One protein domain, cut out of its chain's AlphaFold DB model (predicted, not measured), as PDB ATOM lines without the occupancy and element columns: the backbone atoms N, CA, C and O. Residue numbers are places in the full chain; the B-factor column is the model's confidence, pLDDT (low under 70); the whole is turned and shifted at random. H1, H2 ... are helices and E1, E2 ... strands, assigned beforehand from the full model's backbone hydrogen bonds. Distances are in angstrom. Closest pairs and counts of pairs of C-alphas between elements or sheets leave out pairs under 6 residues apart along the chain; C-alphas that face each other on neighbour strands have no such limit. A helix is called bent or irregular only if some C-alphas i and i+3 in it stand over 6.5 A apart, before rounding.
ATOM      1  N   LEU A  85     135.603  95.755  91.473       68.31
ATOM      2  CA  LEU A  85     134.294  96.283  91.825       68.31
ATOM      3  C   LEU A  85     133.469  96.344  90.548       68.31
ATOM      4  O   LEU A  85     133.855  96.997  89.581       68.31
ATOM      5  N   THR A  86     132.353  95.634  90.548       76.31
ATOM      6  CA  THR A  86     131.387  95.690  89.462       76.31
ATOM      7  C   THR A  86     130.097  96.321  89.960       76.31
ATOM      8  O   THR A  86     129.773  96.258  91.149       76.31
ATOM      9  N   TYR A  87     129.384  96.979  89.059       78.88
ATOM     10  CA  TYR A  87     128.218  97.793  89.361       78.88
ATOM     11  C   TYR A  87     127.070  97.417  88.435       78.88
ATOM     12  O   TYR A  87     127.288  96.993  87.300       78.88
ATOM     13  N   ASP A  88     125.848  97.621  88.906       79.31
ATOM     14  CA  ASP A  88     124.629  97.466  88.123       79.31
ATOM     15  C   ASP A  88     123.764  98.715  88.230       79.31
ATOM     16  O   ASP A  88     123.830  99.463  89.204       79.31
ATOM     17  N   CYS A  89     122.938  98.922  87.209       81.31
ATOM     18  CA  CYS A  89     121.957  99.996  87.184       81.31
ATOM     19  C   CYS A  89     120.607  99.446  87.645       81.31
ATOM     20  O   CYS A  89     119.999  98.635  86.942       81.31
ATOM     21  N   ILE A  90     120.121  99.896  88.801       79.00
ATOM     22  CA  ILE A  90     118.789  99.565  89.314       79.00
ATOM     23  C   ILE A  90     118.038 100.867  89.557       79.00
ATOM     24  O   ILE A  90     118.492 101.724  90.301       79.00
ATOM     25  N   ASN A  91     116.878 101.023  88.917       72.31
ATOM     26  CA  ASN A  91     116.013 102.202  89.055       72.31
ATOM     27  C   ASN A  91     116.703 103.551  88.764       72.31
ATOM     28  O   ASN A  91     116.286 104.584  89.277       72.31
ATOM     29  N   GLY A  92     117.727 103.557  87.904       71.25
ATOM     30  CA  GLY A  92     118.500 104.767  87.594       71.25
ATOM     31  C   GLY A  92     119.587 105.092  88.622       71.25
ATOM     32  O   GLY A  92     120.220 106.139  88.519       71.25
ATOM     33  N   GLU A  93     119.825 104.196  89.580       75.00
ATOM     34  CA  GLU A  93     120.922 104.283  90.536       75.00
ATOM     35  C   GLU A  93     121.971 103.206  90.263       75.00
ATOM     36  O   GLU A  93     121.660 102.064  89.909       75.00
ATOM     37  N   CYS A  94     123.234 103.583  90.446       76.12
ATOM     38  CA  CYS A  94     124.363 102.674  90.351       76.12
ATOM     39  C   CYS A  94     124.623 102.017  91.697       76.12
ATOM     40  O   CYS A  94     125.056 102.665  92.649       76.12
ATOM     41  N   ILE A  95     124.382 100.714  91.758       80.00
ATOM     42  CA  ILE A  95     124.612  99.891  92.942       80.00
ATOM     43  C   ILE A  95     125.831  98.997  92.735       80.00
ATOM     44  O   ILE A  95     126.146  98.599  91.614       80.00
ATOM     45  N   GLN A  96     126.519  98.650  93.816       78.94
ATOM     46  CA  GLN A  96     127.617  97.689  93.756       78.94
ATOM     47  C   GLN A  96     127.064  96.260  93.681       78.94
ATOM     48  O   GLN A  96     126.155  95.908  94.435       78.94
ATOM     49  N   SER A  97     127.655  95.410  92.840       74.56
ATOM     50  CA  SER A  97     127.199  94.032  92.612       74.56
ATOM     51  C   SER A  97     127.082  93.208  93.895       74.56
ATOM     52  O   SER A  97     126.112  92.484  94.105       74.56
ATOM     53  N   SER A  98     128.022  93.387  94.822       72.94
ATOM     54  CA  SER A  98     128.032  92.705  96.117       72.94
ATOM     55  C   SER A  98     126.922  93.140  97.078       72.94
ATOM     56  O   SER A  98     126.693  92.459  98.070       72.94
ATOM     57  N   GLN A  99     126.259  94.276  96.841       72.12
ATOM     58  CA  GLN A  99     125.199  94.771  97.724       72.12
ATOM     59  C   GLN A  99     123.928  93.921  97.612       72.12
ATOM     60  O   GLN A  99     123.242  93.706  98.608       72.12
ATOM     61  N   PHE A 100     123.642  93.413  96.410       74.25
ATOM     62  CA  PHE A 100     122.442  92.625  96.119       74.25
ATOM     63  C   PHE A 100     122.735  91.332  95.342       74.25
ATOM     64  O   PHE A 100     121.813  90.710  94.822       74.25
ATOM     65  N   ASN A 101     124.003  90.910  95.275       75.69
ATOM     66  CA  ASN A 101     124.474  89.780  94.464       75.69
ATOM     67  C   ASN A 101     124.022  89.868  92.999       75.69
ATOM     68  O   ASN A 101     123.566  88.887  92.408       75.69
ATOM     69  N   THR A 102     124.121  91.060  92.423       78.56
ATOM     70  CA  THR A 102     123.761  91.307  91.029       78.56
ATOM     71  C   THR A 102     124.942  90.992  90.098       78.56
ATOM     72  O   THR A 102     126.079  90.882  90.564       78.56
ATOM     73  N   PRO A 103     124.707  90.774  88.789       83.44
ATOM     74  CA  PRO A 103     125.744  90.290  87.870       83.44
ATOM     75  C   PRO A 103     126.969  91.204  87.719       83.44
ATOM     76  O   PRO A 103     128.052  90.716  87.404       83.44
ATOM     77  N   GLY A 104     126.820  92.508  87.946       80.44
ATOM     78  CA  GLY A 104     127.891  93.490  87.862       80.44
ATOM     79  C   GLY A 104     128.271  93.829  86.425       80.44
ATOM     80  O   GLY A 104     129.406  93.589  86.017       80.44
ATOM     81  N   ILE A 105     127.328  94.366  85.650       82.12
ATOM     82  CA  ILE A 105     127.492  94.631  84.208       82.12
ATOM     83  C   ILE A 105     128.538  95.724  83.919       82.12
ATOM     84  O   ILE A 105     129.202  95.688  82.882       82.12
ATOM     85  N   TYR A 106     128.708  96.690  84.819       78.56
ATOM     86  CA  TYR A 106     129.669  97.784  84.669       78.56
ATOM     87  C   TYR A 106     130.917  97.521  85.506       78.56
ATOM     88  O   TYR A 106     130.822  97.177  86.680       78.56
ATOM     89  N   THR A 107     132.103  97.735  84.940       79.19
ATOM     90  CA  THR A 107     133.380  97.503  85.640       79.19
ATOM     91  C   THR A 107     133.854  98.712  86.447       79.19
ATOM     92  O   THR A 107     134.923  98.670  87.047       79.19
ATOM     93  N   SER A 108     133.091  99.809  86.439       70.50
ATOM     94  CA  SER A 108     133.366 101.010  87.228       70.50
ATOM     95  C   SER A 108     132.091 101.805  87.509       70.50
ATOM     96  O   SER A 108     131.133 101.758  86.728       70.50
ATOM     97  N   LEU A 109     132.106 102.575  88.600       70.75
ATOM     98  CA  LEU A 109     131.007 103.465  88.963       70.75
ATOM     99  C   LEU A 109     130.797 104.551  87.903       70.75
ATOM    100  O   LEU A 109     129.675 104.726  87.454       70.75
ATOM    101  N   ALA A 110     131.867 105.185  87.415       69.81
ATOM    102  CA  ALA A 110     131.785 106.216  86.378       69.81
ATOM    103  C   ALA A 110     131.150 105.699  85.073       69.81
ATOM    104  O   ALA A 110     130.326 106.377  84.457       69.81
ATOM    105  N   GLN A 111     131.483 104.470  84.653       73.00
ATOM    106  CA  GLN A 111     130.827 103.846  83.505       73.00
ATOM    107  C   GLN A 111     129.343 103.618  83.793       73.00
ATOM    108  O   GLN A 111     128.512 103.958  82.952       73.00
ATOM    109  N   CYS A 112     129.009 103.100  84.978       79.25
ATOM    110  CA  CYS A 112     127.621 102.950  85.387       79.25
ATOM    111  C   CYS A 112     126.897 104.303  85.374       79.25
ATOM    112  O   CYS A 112     125.876 104.419  84.715       79.25
ATOM    113  N   GLU A 113     127.430 105.353  85.994       77.06
ATOM    114  CA  GLU A 113     126.805 106.677  86.081       77.06
ATOM    115  C   GLU A 113     126.686 107.359  84.715       77.06
ATOM    116  O   GLU A 113     125.687 108.011  84.440       77.06
ATOM    117  N   SER A 114     127.627 107.156  83.793       75.56
ATOM    118  CA  SER A 114     127.484 107.681  82.427       75.56
ATOM    119  C   SER A 114     126.289 107.058  81.680       75.56
ATOM    120  O   SER A 114     125.589 107.734  80.912       75.56
ATOM    121  N   GLN A 115     126.033 105.771  81.939       74.88
ATOM    122  CA  GLN A 115     124.993 104.972  81.288       74.88
ATOM    123  C   GLN A 115     123.665 104.975  82.067       74.88
ATOM    124  O   GLN A 115     122.607 104.798  81.475       74.88
ATOM    125  N   CYS A 116     123.701 105.200  83.377       74.88
ATOM    126  CA  CYS A 116     122.587 105.060  84.320       74.88
ATOM    127  C   CYS A 116     122.230 106.388  85.011       74.88
ATOM    128  O   CYS A 116     121.057 106.654  85.263       74.88
ATOM    129  N   GLY A 117     123.230 107.227  85.296       57.28
ATOM    130  CA  GLY A 117     123.120 108.494  86.016       57.28
ATOM    131  C   GLY A 117     122.518 109.593  85.144       57.28
ATOM    132  O   GLY A 117     123.091 110.044  84.150       57.28
ATOM    133  N   GLY A 118     121.319 110.011  85.523       54.41
ATOM    134  CA  GLY A 118     120.469 110.894  84.735       54.41
ATOM    135  C   GLY A 118     119.168 110.164  84.459       54.41
ATOM    136  O   GLY A 118     119.106 109.321  83.571       54.41
ATOM    137  N   ALA A 119     118.173 110.463  85.290       57.84
ATOM    138  CA  ALA A 119     116.854 109.852  85.333       57.84
ATOM    139  C   ALA A 119     116.263 109.499  83.954       57.84
ATOM    140  O   ALA A 119     116.502 110.180  82.956       57.84
ATOM    141  N   THR A 120     115.408 108.468  83.958       55.44
ATOM    142  CA  THR A 120     114.830 107.746  82.807       55.44
ATOM    143  C   THR A 120     115.841 106.853  82.091       55.44
ATOM    144  O   THR A 120     116.387 107.202  81.056       55.44
ATOM    145  N   CYS A 121     116.090 105.692  82.710       56.06
ATOM    146  CA  CYS A 121     116.494 104.431  82.091       56.06
ATOM    147  C   CYS A 121     116.975 104.574  80.621       56.06
ATOM    148  O   CYS A 121     116.204 104.678  79.674       56.06
ATOM    149  N   LYS A 122     118.297 104.618  80.426       55.78
ATOM    150  CA  LYS A 122     118.901 104.726  79.084       55.78
ATOM    151  C   LYS A 122     119.004 103.379  78.350       55.78
ATOM    152  O   LYS A 122     119.516 103.322  77.236       55.78
ATOM    153  N   GLY A 123     118.533 102.296  78.975       57.75
ATOM    154  CA  GLY A 123     118.328 100.991  78.341       57.75
ATOM    155  C   GLY A 123     116.942 100.871  77.699       57.75
ATOM    156  O   GLY A 123     116.177 101.831  77.653       57.75
ATOM    157  N   LYS A 124     116.577  99.672  77.224       55.12
ATOM    158  CA  LYS A 124     115.201  99.401  76.787       55.12
ATOM    159  C   LYS A 124     114.308  99.346  78.027       55.12
ATOM    160  O   LYS A 124     114.152  98.293  78.638       55.12
ATOM    161  N   CYS A 125     113.789 100.491  78.445       61.84
ATOM    162  CA  CYS A 125     112.839 100.534  79.543       61.84
ATOM    163  C   CYS A 125     111.615  99.749  79.138       61.84
ATOM    164  O   CYS A 125     111.050  99.976  78.067       61.84
ATOM    165  N   LEU A 126     111.218  98.831  80.005       65.00
ATOM    166  CA  LEU A 126     109.908  98.236  79.895       65.00
ATOM    167  C   LEU A 126     108.910  99.357  80.152       65.00
ATOM    168  O   LEU A 126     108.924  99.995  81.207       65.00
ATOM    169  N   SER A 127     108.094  99.642  79.147       70.62
ATOM    170  CA  SER A 127     106.958 100.533  79.318       70.62
ATOM    171  C   SER A 127     105.997  99.932  80.350       70.62
ATOM    172  O   SER A 127     105.986  98.720  80.563       70.62
ATOM    173  N   ASN A 128     105.141 100.749  80.970       73.56
ATOM    174  CA  ASN A 128     104.096 100.228  81.865       73.56
ATOM    175  C   ASN A 128     103.222  99.165  81.169       73.56
ATOM    176  O   ASN A 128     102.747  98.238  81.817       73.56
ATOM    177  N   SER A 129     103.051  99.267  79.846       76.44
ATOM    178  CA  SER A 129     102.410  98.239  79.021       76.44
ATOM    179  C   SER A 129     103.207  96.937  78.945       76.44
ATOM    180  O   SER A 129     102.611  95.874  79.090       76.44
ATOM    181  N   ASP A 130     104.530  96.996  78.770       79.94
ATOM    182  CA  ASP A 130     105.371  95.792  78.766       79.94
ATOM    183  C   ASP A 130     105.372  95.126  80.147       79.94
ATOM    184  O   ASP A 130     105.311  93.901  80.256       79.94
ATOM    185  N   TRP A 131     105.363  95.932  81.213       80.06
ATOM    186  CA  TRP A 131     105.235  95.443  82.582       80.06
ATOM    187  C   TRP A 131     103.891  94.742  82.814       80.06
ATOM    188  O   TRP A 131     103.865  93.594  83.253       80.06
ATOM    189  N   ALA A 132     102.780  95.372  82.430       80.94
ATOM    190  CA  ALA A 132     101.454  94.763  82.534       80.94
ATOM    191  C   ALA A 132     101.356  93.442  81.743       80.94
ATOM    192  O   ALA A 132     100.688  92.497  82.168       80.94
ATOM    193  N   GLN A 133     102.052  93.344  80.606       86.56
ATOM    194  CA  GLN A 133     102.094  92.128  79.800       86.56
ATOM    195  C   GLN A 133     102.890  91.005  80.484       86.56
ATOM    196  O   GLN A 133     102.446  89.854  80.483       86.56
ATOM    197  N   ILE A 134     104.023  91.328  81.119       82.12
ATOM    198  CA  ILE A 134     104.817  90.386  81.924       82.12
ATOM    199  C   ILE A 134     104.013  89.891  83.133       82.12
ATOM    200  O   ILE A 134     103.995  88.688  83.394       82.12
ATOM    201  N   GLU A 135     103.299  90.773  83.837       84.25
ATOM    202  CA  GLU A 135     102.427  90.386  84.955       84.25
ATOM    203  C   GLU A 135     101.291  89.460  84.505       84.25
ATOM    204  O   GLU A 135     101.034  88.434  85.140       84.25
ATOM    205  N   GLY A 136     100.655  89.765  83.370       82.62
ATOM    206  CA  GLY A 136      99.622  88.915  82.779       82.62
ATOM    207  C   GLY A 136     100.144  87.523  82.408       82.62
ATOM    208  O   GLY A 136      99.500  86.516  82.711       82.62
ATOM    209  N   LEU A 137     101.334  87.444  81.806       83.81
ATOM    210  CA  LEU A 137     102.003  86.180  81.471       83.81
ATOM    211  C   LEU A 137     102.401  85.386  82.725       83.81
ATOM    212  O   LEU A 137     102.185  84.174  82.777       83.81
ATOM    213  N   ALA A 138     102.923  86.051  83.756       81.25
ATOM    214  CA  ALA A 138     103.272  85.420  85.027       81.25
ATOM    215  C   ALA A 138     102.034  84.856  85.748       81.25
ATOM    216  O   ALA A 138     102.076  83.737  86.265       81.25
ATOM    217  N   ALA A 139     100.907  85.576  85.732       76.94
ATOM    218  CA  ALA A 139      99.640  85.102  86.287       76.94
ATOM    219  C   ALA A 139      99.091  83.879  85.530       76.94
ATOM    220  O   ALA A 139      98.590  82.936  86.147       76.94
ATOM    221  N   GLN A 140      99.234  83.846  84.202       78.25
ATOM    222  CA  GLN A 140      98.853  82.688  83.388       78.25
ATOM    223  C   GLN A 140      99.739  81.464  83.651       78.25
ATOM    224  O   GLN A 140      99.225  80.347  83.710       78.25
ATOM    225  N   LEU A 141     101.048  81.657  83.842       76.06
ATOM    226  CA  LEU A 141     101.967  80.583  84.232       76.06
ATOM    227  C   LEU A 141     101.618  80.027  85.615       76.06
ATOM    228  O   LEU A 141     101.546  78.812  85.780       76.06
ATOM    229  N   LYS A 142     101.294  80.895  86.578       68.12
ATOM    230  CA  LYS A 142     100.885  80.495  87.932       68.12
ATOM    231  C   LYS A 142      99.638  79.598  87.933       68.12
ATOM    232  O   LYS A 142      99.564  78.673  88.731       68.12
ATOM    233  N   ASN A 143      98.710  79.826  87.001       63.62
ATOM    234  CA  ASN A 143      97.507  79.005  86.822       63.62
ATOM    235  C   ASN A 143      97.734  77.733  85.982       63.62
ATOM    236  O   ASN A 143      96.874  76.857  85.967       63.62
ATOM    237  N   LYS A 144      98.863  77.623  85.269       64.38
ATOM    238  CA  LYS A 144      99.254  76.423  84.505       64.38
ATOM    239  C   LYS A 144     100.224  75.511  85.258       64.38
ATOM    240  O   LYS A 144     100.306  74.336  84.924       64.38
ATOM    241  N   SER A 145     100.921  76.011  86.278       58.75
ATOM    242  CA  SER A 145     101.819  75.233  87.145       58.75
ATOM    243  C   SER A 145     101.096  74.465  88.263       58.75
ATOM    244  O   SER A 145     101.667  74.240  89.327       58.75
ATOM    245  N   CYS A 146      99.852  74.045  88.029       60.00
ATOM    246  CA  CYS A 146      99.204  73.014  88.831       60.00
ATOM    247  C   CYS A 146      99.253  71.692  88.058       60.00
ATOM    248  O   CYS A 146      98.401  71.430  87.208       60.00
ATOM    249  N   SER A 147     100.259  70.881  88.380       55.16
ATOM    250  CA  SER A 147     100.282  69.430  88.182       55.16
ATOM    251  C   SER A 147     100.901  68.790  89.412       55.16
ATOM    252  O   SER A 147     102.043  69.201  89.723       55.16
TER     253      SER A 147
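This is residues 85 to 147 of the 147 residues of an uncharacterized protein of Nostoc sp. (strain ATCC 29411 / PCC 7524) (UniProt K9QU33). A small compact body, a two-stranded hairpin of E1 and E2 with the helix H2 packed on it and the very short helix H1 at the end of E2, has one long helix, H3, standing away from it as an arm. The free stretches, residues 127 to 133 and 135 to 147, stick out from this body and hold most of H3. The printed part has 63 residues, with two named strands and three named helices in the order E1, E2, H1, H2, H3; the sheet, E1 - E2, is antiparallel, and the class is mixed, helices and strands. The whole is only just loose, close to extended, with a radius of gyration of the C-alphas of 15.6 A, and its flat outline spans 46 by 25 by 12 A.

Strand E1, residues 87 to 90, begins at C-alpha 87 at (128.218, 97.793, 89.361) and is 9.6 A long. Strand E2, residues 93 to 96, is 9.9 A long. Helix H2, residues 109 to 116, measures 9.7 A from first to last C-alpha. Helix H1, residues 97 to 100, is neither bent nor irregular, but only just: C-alphas 97 and 100 are 6.1 A apart. Helix H3, residues 128 to 144, is 24.4 A long, from C-alpha 128 at (104.096, 100.228, 81.865) to C-alpha 144 at (99.254, 76.423, 84.505).

E1 and E2 form a hairpin, antiparallel, with 142 degrees between their N-to-C directions. N 88 and O 95, at 2.9 A, and N 93 and O 90, also at 2.9 A, are within hydrogen-bond range. The closest C-alphas of E2 and H2 are those of Cys 94 and Cys 112, 5.9 A apart. Those of E1 and H2 are Cys 89 and Cys 116, also 5.9 A apart. The closest C-alphas of E1 and H1 are those of Tyr 87 and Ser 97, 5.1 A apart. H1 and H2 are apart. H3 is apart from E1, E2, H1 and H2. In H2 and H3 every O i to N i+4 pair is within hydrogen-bond range; H1 is too short for such a pair, and its one O i to N i+3 pair is not within range.

The C-alphas of Ala 110 and Ser 147, the two farthest apart, are 48.5 A from each other. Without the stretches that stand free, the body has 43 residues and spans 27 by 25 by 12 A, with a radius of gyration of 9.9 A. The printed part has no cut and ends at residue 147, the chain's last residue. The link from H2 to H3, with 11 residues, is long; that from H1 to H2 is short, and those from E1 to E2 and from E2 to H1 are tight. The mean pLDDT of the printed part is 72.6, and it is under 70 at residue 85, residue 110, residues 117 to 126 and residues 142 to 147.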